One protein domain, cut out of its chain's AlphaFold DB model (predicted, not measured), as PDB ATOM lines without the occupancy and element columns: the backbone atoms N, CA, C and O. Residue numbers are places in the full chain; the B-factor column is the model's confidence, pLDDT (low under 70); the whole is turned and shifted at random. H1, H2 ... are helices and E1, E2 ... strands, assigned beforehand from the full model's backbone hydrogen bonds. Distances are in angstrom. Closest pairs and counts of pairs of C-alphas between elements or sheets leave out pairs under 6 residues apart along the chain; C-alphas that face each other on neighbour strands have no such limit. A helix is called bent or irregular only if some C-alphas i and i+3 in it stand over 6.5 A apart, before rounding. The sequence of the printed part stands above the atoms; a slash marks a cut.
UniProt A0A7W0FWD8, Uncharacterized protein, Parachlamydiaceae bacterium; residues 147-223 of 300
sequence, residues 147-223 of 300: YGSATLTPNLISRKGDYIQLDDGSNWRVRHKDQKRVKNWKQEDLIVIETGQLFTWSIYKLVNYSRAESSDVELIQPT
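Overview. This is residues 147 to 223 of the 300 residues of an uncharacterized protein of Parachlamydiaceae bacterium (UniProt A0A7W0FWD8). What shape do these atoms make? One strongly twisted sheet of six strands is bent back on itself into two leaves partly face to face, E1, E2 and E3 against E5 and E4, with the long strand E6 as the hinge; the short helix H1 packs on the sheet, mostly at E6. What is it made of? The printed part has 77 residues, in the order E1 E2 E3 H1 E4 E5 E6, with under half of them in these named elements; the class is mostly strand, and the antiparallel sheet runs E1 E2 E3 E6 E5 E4. How large is it? It is compact, with a radius of gyration of the C-alphas of 11.3 A and spans of 31 by 30 by 26 A.

Along the chain. Where do the first elements lie? E1 is residues 154 to 157, 6.8 A long, beginning at C-alpha 154 (300.490, 214.850, 209.086). E2 is residues 163 to 166, 10.2 A, and E3 residues 171 to 174, 9.8 A. What follows? H1 is residues 176 to 182, 10.1 A, and irregular, with C-alphas 177 and 180 7.3 A apart. E4, residues 191 to 195, and E5, residues 204 to 208, are each 13.2 A long; E6, residues 213 to 221, is 23.3 A long and ends at C-alpha 221 (300.985, 199.535, 206.202).

Arrangement. How are the strands paired? Two meanders, each strand the antiparallel neighbour of the one before, are E1 E2 E3 and E4 E5 E6. In the hairpin E1 and E2, N 165 and O 156 are 2.8 A apart; in E2 and E3, N 172 and O 164 are 2.8 A apart; in E4 and E5, N 194 and O 205 are 2.8 A apart. How does E6 join the leaves? It bends by 56 degrees at residue 216, and its pairing is staggered: with E5 over residues 213 to 217, N 215 and O 206 at 2.8 A, and with E3 over residues 217 to 221, N 173 and O 218 at 2.8 A. Where is H1? It is on the sheet at a height of 7.5 A, only just over E6 with 3 of its C-alphas, slantwise at 56 degrees on the local plane; the closest C-alphas are those of Asp 178 and Ser 215, 5.7 A. In H1, 1 of 3 O i to N i+4 pairs and 3 of 4 O i to N i+3 pairs are within hydrogen-bond range.

Size, cuts and confidence. Which C-alphas are farthest apart? Those of Tyr 147 and Lys 177, at 34.4 A. Is there a cut or a long link? The printed part has no cut, and no link is long. Where is confidence low? Residues 147 to 149, 197 to 202 and 222 to 223 have pLDDT under 70; the mean of the printed part is 89.4.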
ATOM      1  N   TYR A 147     309.836 218.117 191.806       46.03
ATOM      2  CA  TYR A 147     310.111 216.709 191.494       46.03
ATOM      3  C   TYR A 147     310.487 215.919 192.757       46.03
ATOM      4  O   TYR A 147     311.654 215.839 193.130       46.03
ATOM      5  N   GLY A 148     309.484 215.338 193.424       54.38
ATOM      6  CA  GLY A 148     309.683 214.412 194.546       54.38
ATOM      7  C   GLY A 148     309.949 215.079 195.899       54.38
ATOM      8  O   GLY A 148     310.986 214.838 196.517       54.38
ATOM      9  N   SER A 149     309.009 215.897 196.388       66.38
ATOM     10  CA  SER A 149     309.097 216.464 197.739       66.38
ATOM     11  C   SER A 149     309.132 215.347 198.788       66.38
ATOM     12  O   SER A 149     308.106 214.782 199.142       66.38
ATOM     13  N   ALA A 150     310.311 215.088 199.361       83.31
ATOM     14  CA  ALA A 150     310.469 214.256 200.561       83.31
ATOM     15  C   ALA A 150     309.866 214.906 201.828       83.31
ATOM     16  O   ALA A 150     310.003 214.375 202.933       83.31
ATOM     17  N   THR A 151     309.252 216.086 201.677       91.69
ATOM     18  CA  THR A 151     308.538 216.791 202.738       91.69
ATOM     19  C   THR A 151     307.060 216.446 202.660       91.69
ATOM     20  O   THR A 151     306.425 216.660 201.627       91.69
ATOM     21  N   LEU A 152     306.544 215.950 203.775       93.88
ATOM     22  CA  LEU A 152     305.192 215.461 203.986       93.88
ATOM     23  C   LEU A 152     304.541 216.241 205.129       93.88
ATOM     24  O   LEU A 152     305.220 216.881 205.938       93.88
ATOM     25  N   THR A 153     303.227 216.135 205.246       95.62
ATOM     26  CA  THR A 153     302.458 216.702 206.357       95.62
ATOM     27  C   THR A 153     301.632 215.633 207.072       95.62
ATOM     28  O   THR A 153     301.212 214.648 206.455       95.62
ATOM     29  N   PRO A 154     301.387 215.758 208.392       96.44
ATOM     30  CA  PRO A 154     300.490 214.850 209.086       96.44
ATOM     31  C   PRO A 154     299.057 215.037 208.591       96.44
ATOM     32  O   PRO A 154     298.452 216.088 208.782       96.44
ATOM     33  N   ASN A 155     298.473 213.982 208.039       94.81
ATOM     34  CA  ASN A 155     297.050 213.947 207.725       94.81
ATOM     35  C   ASN A 155     296.235 213.619 208.989       94.81
ATOM     36  O   ASN A 155     295.268 214.301 209.335       94.81
ATOM     37  N   LEU A 156     296.677 212.609 209.746       95.31
ATOM     38  CA  LEU A 156     296.017 212.146 210.966       95.31
ATOM     39  C   LEU A 156     297.046 211.820 212.047       95.31
ATOM     40  O   LEU A 156     298.007 211.099 211.802       95.31
ATOM     41  N   ILE A 157     296.804 212.283 213.272       97.31
ATOM     42  CA  ILE A 157     297.569 211.893 214.462       97.31
ATOM     43  C   ILE A 157     296.587 211.321 215.482       97.31
ATOM     44  O   ILE A 157     295.547 211.920 215.774       97.31
ATOM     45  N   SER A 158     296.891 210.151 216.041       97.38
ATOM     46  CA  SER A 158     296.027 209.551 217.054       97.38
ATOM     47  C   SER A 158     296.015 210.383 218.340       97.38
ATOM     48  O   SER A 158     297.005 211.004 218.726       97.38
ATOM     49  N   ARG A 159     294.913 210.332 219.098       97.06
ATOM     50  CA  ARG A 159     294.795 211.063 220.380       97.06
ATOM     51  C   ARG A 159     295.883 210.703 221.400       97.06
ATOM     52  O   ARG A 159     296.173 211.499 222.296       97.06
ATOM     53  N   LYS A 160     296.436 209.491 221.299       97.44
ATOM     54  CA  LYS A 160     297.526 209.003 222.153       97.44
ATOM     55  C   LYS A 160     298.909 209.366 221.605       97.44
ATOM     56  O   LYS A 160     299.862 209.303 222.370       97.44
ATOM     57  N   GLY A 161     299.013 209.756 220.333       97.38
ATOM     58  CA  GLY A 161     300.275 209.961 219.626       97.38
ATOM     59  C   GLY A 161     301.000 208.657 219.289       97.38
ATOM     60  O   GLY A 161     302.189 208.688 219.017       97.38
ATOM     61  N   ASP A 162     300.316 207.511 219.356       97.50
ATOM     62  CA  ASP A 162     300.846 206.176 219.034       97.50
ATOM     63  C   ASP A 162     300.797 205.832 217.538       97.50
ATOM     64  O   ASP A 162     301.400 204.845 217.110       97.50
ATOM     65  N   TYR A 163     300.125 206.663 216.747       96.50
ATOM     66  CA  TYR A 163     299.923 206.474 215.322       96.50
ATOM     67  C   TYR A 163     299.887 207.825 214.604       96.50
ATOM     68  O   TYR A 163     299.300 208.788 215.109       96.50
ATOM     69  N   ILE A 164     300.495 207.864 213.424       96.62
ATOM     70  CA  ILE A 164     300.469 209.003 212.509       96.62
ATOM     71  C   ILE A 164     300.291 208.503 211.073       96.62
ATOM     72  O   ILE A 164     300.951 207.552 210.652       96.62
ATOM     73  N   GLN A 165     299.394 209.149 210.337       95.88
ATOM     74  CA  GLN A 165     299.242 209.010 208.895       95.88
ATOM     75  C   GLN A 165     299.735 210.293 208.232       95.88
ATOM     76  O   GLN A 165     299.358 211.384 208.667       95.88
ATOM     77  N   LEU A 166     300.554 210.160 207.196       95.31
ATOM     78  CA  LEU A 166     301.039 211.284 206.397       95.31
ATOM     79  C   LEU A 166     300.164 211.473 205.141       95.31
ATOM     80  O   LEU A 166     299.294 210.652 204.835       95.31
ATOM     81  N   ASP A 167     300.338 212.588 204.446       93.50
ATOM     82  CA  ASP A 167     299.615 212.976 203.223       93.50
ATOM     83  C   ASP A 167     299.927 212.110 201.987       93.50
ATOM     84  O   ASP A 167     299.084 211.998 201.092       93.50
ATOM     85  N   ASP A 168     301.064 211.415 201.966       92.06
ATOM     86  CA  ASP A 168     301.356 210.302 201.043       92.06
ATOM     87  C   ASP A 168     300.536 209.028 201.347       92.06
ATOM     88  O   ASP A 168     300.567 208.055 200.593       92.06
ATOM     89  N   GLY A 169     299.737 209.042 202.420       92.69
ATOM     90  CA  GLY A 169     298.876 207.944 202.845       92.69
ATOM     91  C   GLY A 169     299.605 206.876 203.659       92.69
ATOM     92  O   GLY A 169     298.979 205.889 204.058       92.69
ATOM     93  N   SER A 170     300.898 207.041 203.933       93.75
ATOM     94  CA  SER A 170     301.690 206.103 204.725       93.75
ATOM     95  C   SER A 170     301.296 206.129 206.205       93.75
ATOM     96  O   SER A 170     300.979 207.176 206.775       93.75
ATOM     97  N   ASN A 171     301.301 204.953 206.844       95.12
ATOM     98  CA  ASN A 171     300.887 204.779 208.237       95.12
ATOM     99  C   ASN A 171     302.049 204.339 209.119       95.12
ATOM    100  O   ASN A 171     302.640 203.277 208.901       95.12
ATOM    101  N   TRP A 172     302.295 205.084 210.190       95.69
ATOM    102  CA  TRP A 172     303.447 204.878 211.054       95.69
ATOM    103  C   TRP A 172     303.029 204.671 212.502       95.69
ATOM    104  O   TRP A 172     302.269 205.451 213.081       95.69
ATOM    105  N   ARG A 173     303.574 203.622 213.117       96.25
ATOM    106  CA  ARG A 173     303.499 203.389 214.555       96.25
ATOM    107  C   ARG A 173     304.586 204.189 215.242       96.25
ATOM    108  O   ARG A 173     305.763 204.054 214.917       96.25
ATOM    109  N   VAL A 174     304.197 204.956 216.246       96.56
ATOM    110  CA  VAL A 174     305.111 205.766 217.049       96.56
ATOM    111  C   VAL A 174     305.557 204.980 218.276       96.56
ATOM    112  O   VAL A 174     304.733 204.421 219.013       96.56
ATOM    113  N   ARG A 175     306.868 204.962 218.544       94.62
ATOM    114  CA  ARG A 175     307.402 204.340 219.762       94.62
ATOM    115  C   ARG A 175     306.822 204.976 221.012       94.62
ATOM    116  O   ARG A 175     306.743 206.194 221.110       94.62
ATOM    117  N   HIS A 176     306.550 204.155 222.026       95.31
ATOM    118  CA  HIS A 176     305.924 204.601 223.272       95.31
ATOM    119  C   HIS A 176     306.585 205.838 223.909       95.31
ATOM    120  O   HIS A 176     305.893 206.778 224.298       95.31
ATOM    121  N   LYS A 177     307.924 205.884 223.933       95.31
ATOM    122  CA  LYS A 177     308.702 207.017 224.467       95.31
ATOM    123  C   LYS A 177     308.458 208.351 223.739       95.31
ATOM    124  O   LYS A 177     308.609 209.404 224.350       95.31
ATOM    125  N   ASP A 178     308.061 208.308 222.468       96.38
ATOM    126  CA  ASP A 178     307.906 209.481 221.603       96.38
ATOM    127  C   ASP A 178     306.441 209.919 221.454       96.38
ATOM    128  O   ASP A 178     306.173 211.019 220.975       96.38
ATOM    129  N   GLN A 179     305.484 209.125 221.944       97.44
ATOM    130  CA  GLN A 179     304.045 209.376 221.774       97.44
ATOM    131  C   GLN A 179     303.597 210.729 222.334       97.44
ATOM    132  O   GLN A 179     302.840 211.454 221.694       97.44
ATOM    133  N   LYS A 180     304.116 211.124 223.507       97.31
ATOM    134  CA  LYS A 180     303.811 212.435 224.112       97.31
ATOM    135  C   LYS A 180     304.252 213.603 223.230       97.31
ATOM    136  O   LYS A 180     303.616 214.651 223.259       97.31
ATOM    137  N   ARG A 181     305.340 213.417 222.482       96.62
ATOM    138  CA  ARG A 181     305.897 214.408 221.565       96.62
ATOM    139  C   ARG A 181     305.049 214.492 220.300       96.62
ATOM    140  O   ARG A 181     304.519 215.555 220.000       96.62
ATOM    141  N   VAL A 182     304.841 213.351 219.634       97.44
ATOM    142  CA  VAL A 182     304.073 213.270 218.380       97.44
ATOM    143  C   VAL A 182     302.627 213.721 218.569       97.44
ATOM    144  O   VAL A 182     302.085 214.392 217.700       97.44
ATOM    145  N   LYS A 183     302.018 213.464 219.733       97.44
ATOM    146  CA  LYS A 183     300.677 213.972 220.072       97.44
ATOM    147  C   LYS A 183     300.545 215.495 219.916       97.44
ATOM    148  O   LYS A 183     299.443 215.981 219.690       97.44
ATOM    149  N   ASN A 184     301.635 216.243 220.081       97.31
ATOM    150  CA  ASN A 184     301.610 217.698 219.984       97.31
ATOM    151  C   ASN A 184     301.875 218.213 218.567       97.31
ATOM    152  O   ASN A 184     301.721 219.419 218.367       97.31
ATOM    153  N   TRP A 185     302.291 217.357 217.625       97.50
ATOM    154  CA  TRP A 185     302.507 217.726 216.224       97.50
ATOM    155  C   TRP A 185     301.199 218.186 215.581       97.50
ATOM    156  O   TRP A 185     300.112 217.785 215.998       97.50
ATOM    157  N   LYS A 186     301.310 219.079 214.603       97.19
ATOM    158  CA  LYS A 186     300.170 219.690 213.917       97.19
ATOM    159  C   LYS A 186     300.121 219.261 212.456       97.19
ATOM    160  O   LYS A 186     301.127 218.812 211.921       97.19
ATOM    161  N   GLN A 187     298.962 219.409 211.824       95.81
ATOM    162  CA  GLN A 187     298.780 219.025 210.420       95.81
ATOM    163  C   GLN A 187     299.621 219.888 209.472       95.81
ATOM    164  O   GLN A 187     300.029 219.421 208.424       95.81
ATOM    165  N   GLU A 188     299.944 221.120 209.854       95.94
ATOM    166  CA  GLU A 188     300.824 222.019 209.102       95.94
ATOM    167  C   GLU A 188     302.327 221.813 209.377       95.94
ATOM    168  O   GLU A 188     303.160 222.533 208.823       95.94
ATOM    169  N   ASP A 189     302.695 220.879 210.263       96.25
ATOM    170  CA  ASP A 189     304.104 220.617 210.552       96.25
ATOM    171  C   ASP A 189     304.772 219.911 209.359       96.25
ATOM    172  O   ASP A 189     304.232 218.958 208.803       96.25
ATOM    173  N   LEU A 190     305.980 220.350 208.997       95.38
ATOM    174  CA  LEU A 190     306.757 219.745 207.919       95.38
ATOM    175  C   LEU A 190     307.496 218.519 208.445       95.38
ATOM    176  O   LEU A 190     308.360 218.627 209.324       95.38
ATOM    177  N   ILE A 191     307.154 217.360 207.897       96.12
ATOM    178  CA  ILE A 191     307.708 216.067 208.272       96.12
ATOM    179  C   ILE A 191     308.590 215.546 207.148       96.12
ATOM    180  O   ILE A 191     308.224 215.578 205.982       96.12
ATOM    181  N   VAL A 192     309.741 215.003 207.517       94.69
ATOM    182  CA  VAL A 192     310.605 214.253 206.609       94.69
ATOM    183  C   VAL A 192     310.851 212.874 207.194       94.69
ATOM    184  O   VAL A 192     311.050 212.719 208.403       94.69
ATOM    185  N   ILE A 193     310.856 211.871 206.327       94.31
ATOM    186  CA  ILE A 193     311.237 210.509 206.685       94.31
ATOM    187  C   ILE A 193     312.752 210.387 206.535       94.31
ATOM    188  O   ILE A 193     313.293 210.641 205.465       94.31
ATOM    189  N   GLU A 194     313.440 209.979 207.594       92.00
ATOM    190  CA  GLU A 194     314.876 209.701 207.592       92.00
ATOM    191  C   GLU A 194     315.152 208.234 207.947       92.00
ATOM    192  O   GLU A 194     314.348 207.551 208.601       92.00
ATOM    193  N   THR A 195     316.339 207.751 207.577       85.50
ATOM    194  CA  THR A 195     316.863 206.498 208.119       85.50
ATOM    195  C   THR A 195     317.147 206.628 209.618       85.50
ATOM    196  O   THR A 195     317.681 207.624 210.113       85.50
ATOM    197  N   GLY A 196     316.765 205.598 210.377       77.19
ATOM    198  CA  GLY A 196     317.196 205.440 211.761       77.19
ATOM    199  C   GLY A 196     318.714 205.263 211.849       77.19
ATOM    200  O   GLY A 196     319.368 204.866 210.886       77.19
ATOM    201  N   GLN A 197     319.284 205.541 213.022       69.25
ATOM    202  CA  GLN A 197     320.708 205.297 213.254       69.25
ATOM    203  C   GLN A 197     321.010 203.798 213.170       69.25
ATOM    204  O   GLN A 197     320.242 202.974 213.684       69.25
ATOM    205  N   LEU A 198     322.176 203.470 212.602       56.31
ATOM    206  CA  LEU A 198     322.827 202.173 212.786       56.31
ATOM    207  C   LEU A 198     322.778 201.827 214.288       56.31
ATOM    208  O   LEU A 198     323.024 202.691 215.128       56.31
ATOM    209  N   PHE A 199     322.392 200.595 214.624       56.47
ATOM    210  CA  PHE A 199     322.203 200.076 215.996       56.47
ATOM    211  C   PHE A 199     320.916 200.470 216.738       56.47
ATOM    212  O   PHE A 199     320.693 200.002 217.857       56.47
ATOM    213  N   THR A 200     320.025 201.264 216.143       59.22
ATOM    214  CA  THR A 200     318.685 201.450 216.716       59.22
ATOM    215  C   THR A 200     317.719 200.390 216.203       59.22
ATOM    216  O   THR A 200     317.778 199.949 215.062       59.22
ATOM    217  N   TRP A 201     316.793 199.977 217.064       61.41
ATOM    218  CA  TRP A 201     315.772 198.979 216.729       61.41
ATOM    219  C   TRP A 201     314.698 199.541 215.778       61.41
ATOM    220  O   TRP A 201     313.760 198.832 215.428       61.41
ATOM    221  N   SER A 202     314.744 200.840 215.458       69.12
ATOM    222  CA  SER A 202     313.799 201.498 214.559       69.12
ATOM    223  C   SER A 202     314.504 201.823 213.261       69.12
ATOM    224  O   SER A 202     315.479 202.565 213.236       69.12
ATOM    225  N   ILE A 203     313.970 201.265 212.184       83.56
ATOM    226  CA  ILE A 203     314.525 201.393 210.839       83.56
ATOM    227  C   ILE A 203     314.326 202.824 210.314       83.56
ATOM    228  O   ILE A 203     315.173 203.324 209.572       83.56
ATOM    229  N   TYR A 204     313.260 203.502 210.749       91.88
ATOM    230  CA  TYR A 204     312.852 204.815 210.258       91.88
ATOM    231  C   TYR A 204     312.641 205.820 211.388       91.88
ATOM    232  O   TYR A 204     312.299 205.467 212.525       91.88
ATOM    233  N   LYS A 205     312.806 207.093 211.039       94.00
ATOM    234  CA  LYS A 205     312.572 208.243 211.903       94.00
ATOM    235  C   LYS A 205     311.736 209.272 211.154       94.00
ATOM    236  O   LYS A 205     312.028 209.578 210.007       94.00
ATOM    237  N   LEU A 206     310.731 209.831 211.820       95.50
ATOM    238  CA  LEU A 206     310.044 211.027 211.337       95.50
ATOM    239  C   LEU A 206     310.686 212.244 211.988       95.50
ATOM    240  O   LEU A 206     310.790 212.298 213.217       95.50
ATOM    241  N   VAL A 207     311.119 213.209 211.187       95.56
ATOM    242  CA  VAL A 207     311.697 214.474 211.644       95.56
ATOM    243  C   VAL A 207     310.713 215.594 211.362       95.56
ATOM    244  O   VAL A 207     310.408 215.883 210.213       95.56
ATOM    245  N   ASN A 208     310.226 216.222 212.428       96.81
ATOM    246  CA  ASN A 208     309.397 217.411 212.375       96.81
ATOM    247  C   ASN A 208     310.302 218.649 212.357       96.81
ATOM    248  O   ASN A 208     310.824 219.076 213.395       96.81
ATOM    249  N   TYR A 209     310.487 219.218 211.167       92.56
ATOM    250  CA  TYR A 209     311.333 220.389 210.944       92.56
ATOM    251  C   TYR A 209     310.740 221.658 211.552       92.56
ATOM    252  O   TYR A 209     311.492 222.483 212.072       92.56
ATOM    253  N   SER A 210     309.411 221.785 211.582       93.44
ATOM    254  CA  SER A 210     308.724 222.935 212.184       93.44
ATOM    255  C   SER A 210     309.030 223.086 213.678       93.44
ATOM    256  O   SER A 210     308.975 224.190 214.220       93.44
ATOM    257  N   ARG A 211     309.376 221.985 214.355       93.75
ATOM    258  CA  ARG A 211     309.617 221.948 215.807       93.75
ATOM    259  C   ARG A 211     311.025 221.532 216.209       93.75
ATOM    260  O   ARG A 211     311.321 221.523 217.402       93.75
ATOM    261  N   ALA A 212     311.879 221.176 215.250       94.00
ATOM    262  CA  ALA A 212     313.176 220.543 215.499       94.00
ATOM    263  C   ALA A 212     313.066 219.289 216.396       94.00
ATOM    264  O   ALA A 212     313.876 219.054 217.296       94.00
ATOM    265  N   GLU A 213     312.041 218.474 216.153       95.69
ATOM    266  CA  GLU A 213     311.758 217.252 216.900       95.69
ATOM    267  C   GLU A 213     311.868 216.022 215.999       95.69
ATOM    268  O   GLU A 213     311.670 216.101 214.793       95.69
ATOM    269  N   SER A 214     312.142 214.851 216.575       94.81
ATOM    270  CA  SER A 214     312.133 213.597 215.819       94.81
ATOM    271  C   SER A 214     311.528 212.456 216.617       94.81
ATOM    272  O   SER A 214     311.722 212.399 217.833       94.81
ATOM    273  N   SER A 215     310.884 211.516 215.939       95.25
ATOM    274  CA  SER A 215     310.293 210.325 216.540       95.25
ATOM    275  C   SER A 215     310.775 209.063 215.844       95.25
ATOM    276  O   SER A 215     310.760 208.988 214.617       95.25
ATOM    277  N   ASP A 216     311.132 208.050 216.627       94.38
ATOM    278  CA  ASP A 216     311.384 206.715 216.098       94.38
ATOM    279  C   ASP A 216     310.040 206.063 215.745       94.38
ATOM    280  O   ASP A 216     309.099 206.075 216.553       94.38
ATOM    281  N   VAL A 217     309.948 205.490 214.547       94.31
ATOM    282  CA  VAL A 217     308.698 204.917 214.037       94.31
ATOM    283  C   VAL A 217     308.900 203.549 213.390       94.31
ATOM    284  O   VAL A 217     310.025 203.103 213.147       94.31
ATOM    285  N   GLU A 218     307.788 202.870 213.144       93.06
ATOM    286  CA  GLU A 218     307.685 201.624 212.390       93.06
ATOM    287  C   GLU A 218     306.585 201.783 211.334       93.06
ATOM    288  O   GLU A 218     305.482 202.229 211.651       93.06
ATOM    289  N   LEU A 219     306.879 201.432 210.083       92.56
ATOM    290  CA  LEU A 219     305.887 201.444 209.010       92.56
ATOM    291  C   LEU A 219     304.907 200.283 209.225       92.56
ATOM    292  O   LEU A 219     305.323 199.127 209.244       92.56
ATOM    293  N   ILE A 220     303.618 200.581 209.402       90.44
ATOM    294  CA  ILE A 220     302.592 199.556 209.660       90.44
ATOM    295  C   ILE A 220     302.062 199.005 208.339       90.44
ATOM    296  O   ILE A 220     302.010 197.793 208.140       90.44
ATOM    297  N   GLN A 221     301.620 199.904 207.459       78.00
ATOM    298  CA  GLN A 221     300.985 199.535 206.202       78.00
ATOM    299  C   GLN A 221     301.039 200.713 205.220       78.00
ATOM    300  O   GLN A 221     300.662 201.827 205.602       78.00
ATOM    301  N   PRO A 222     301.469 200.495 203.966       67.50
ATOM    302  CA  PRO A 222     301.251 201.475 202.910       67.50
ATOM    303  C   PRO A 222     299.757 201.578 202.609       67.50
ATOM    304  O   PRO A 222     299.059 200.564 202.555       67.50
ATOM    305  N   THR A 223     299.261 202.785 202.365       63.72
ATOM    306  CA  THR A 223     297.950 202.934 201.734       63.72
ATOM    307  C   THR A 223     298.107 203.723 200.454       63.72
ATOM    308  O   THR A 223     298.595 204.847 200.467       63.72
TER     309      THR A 223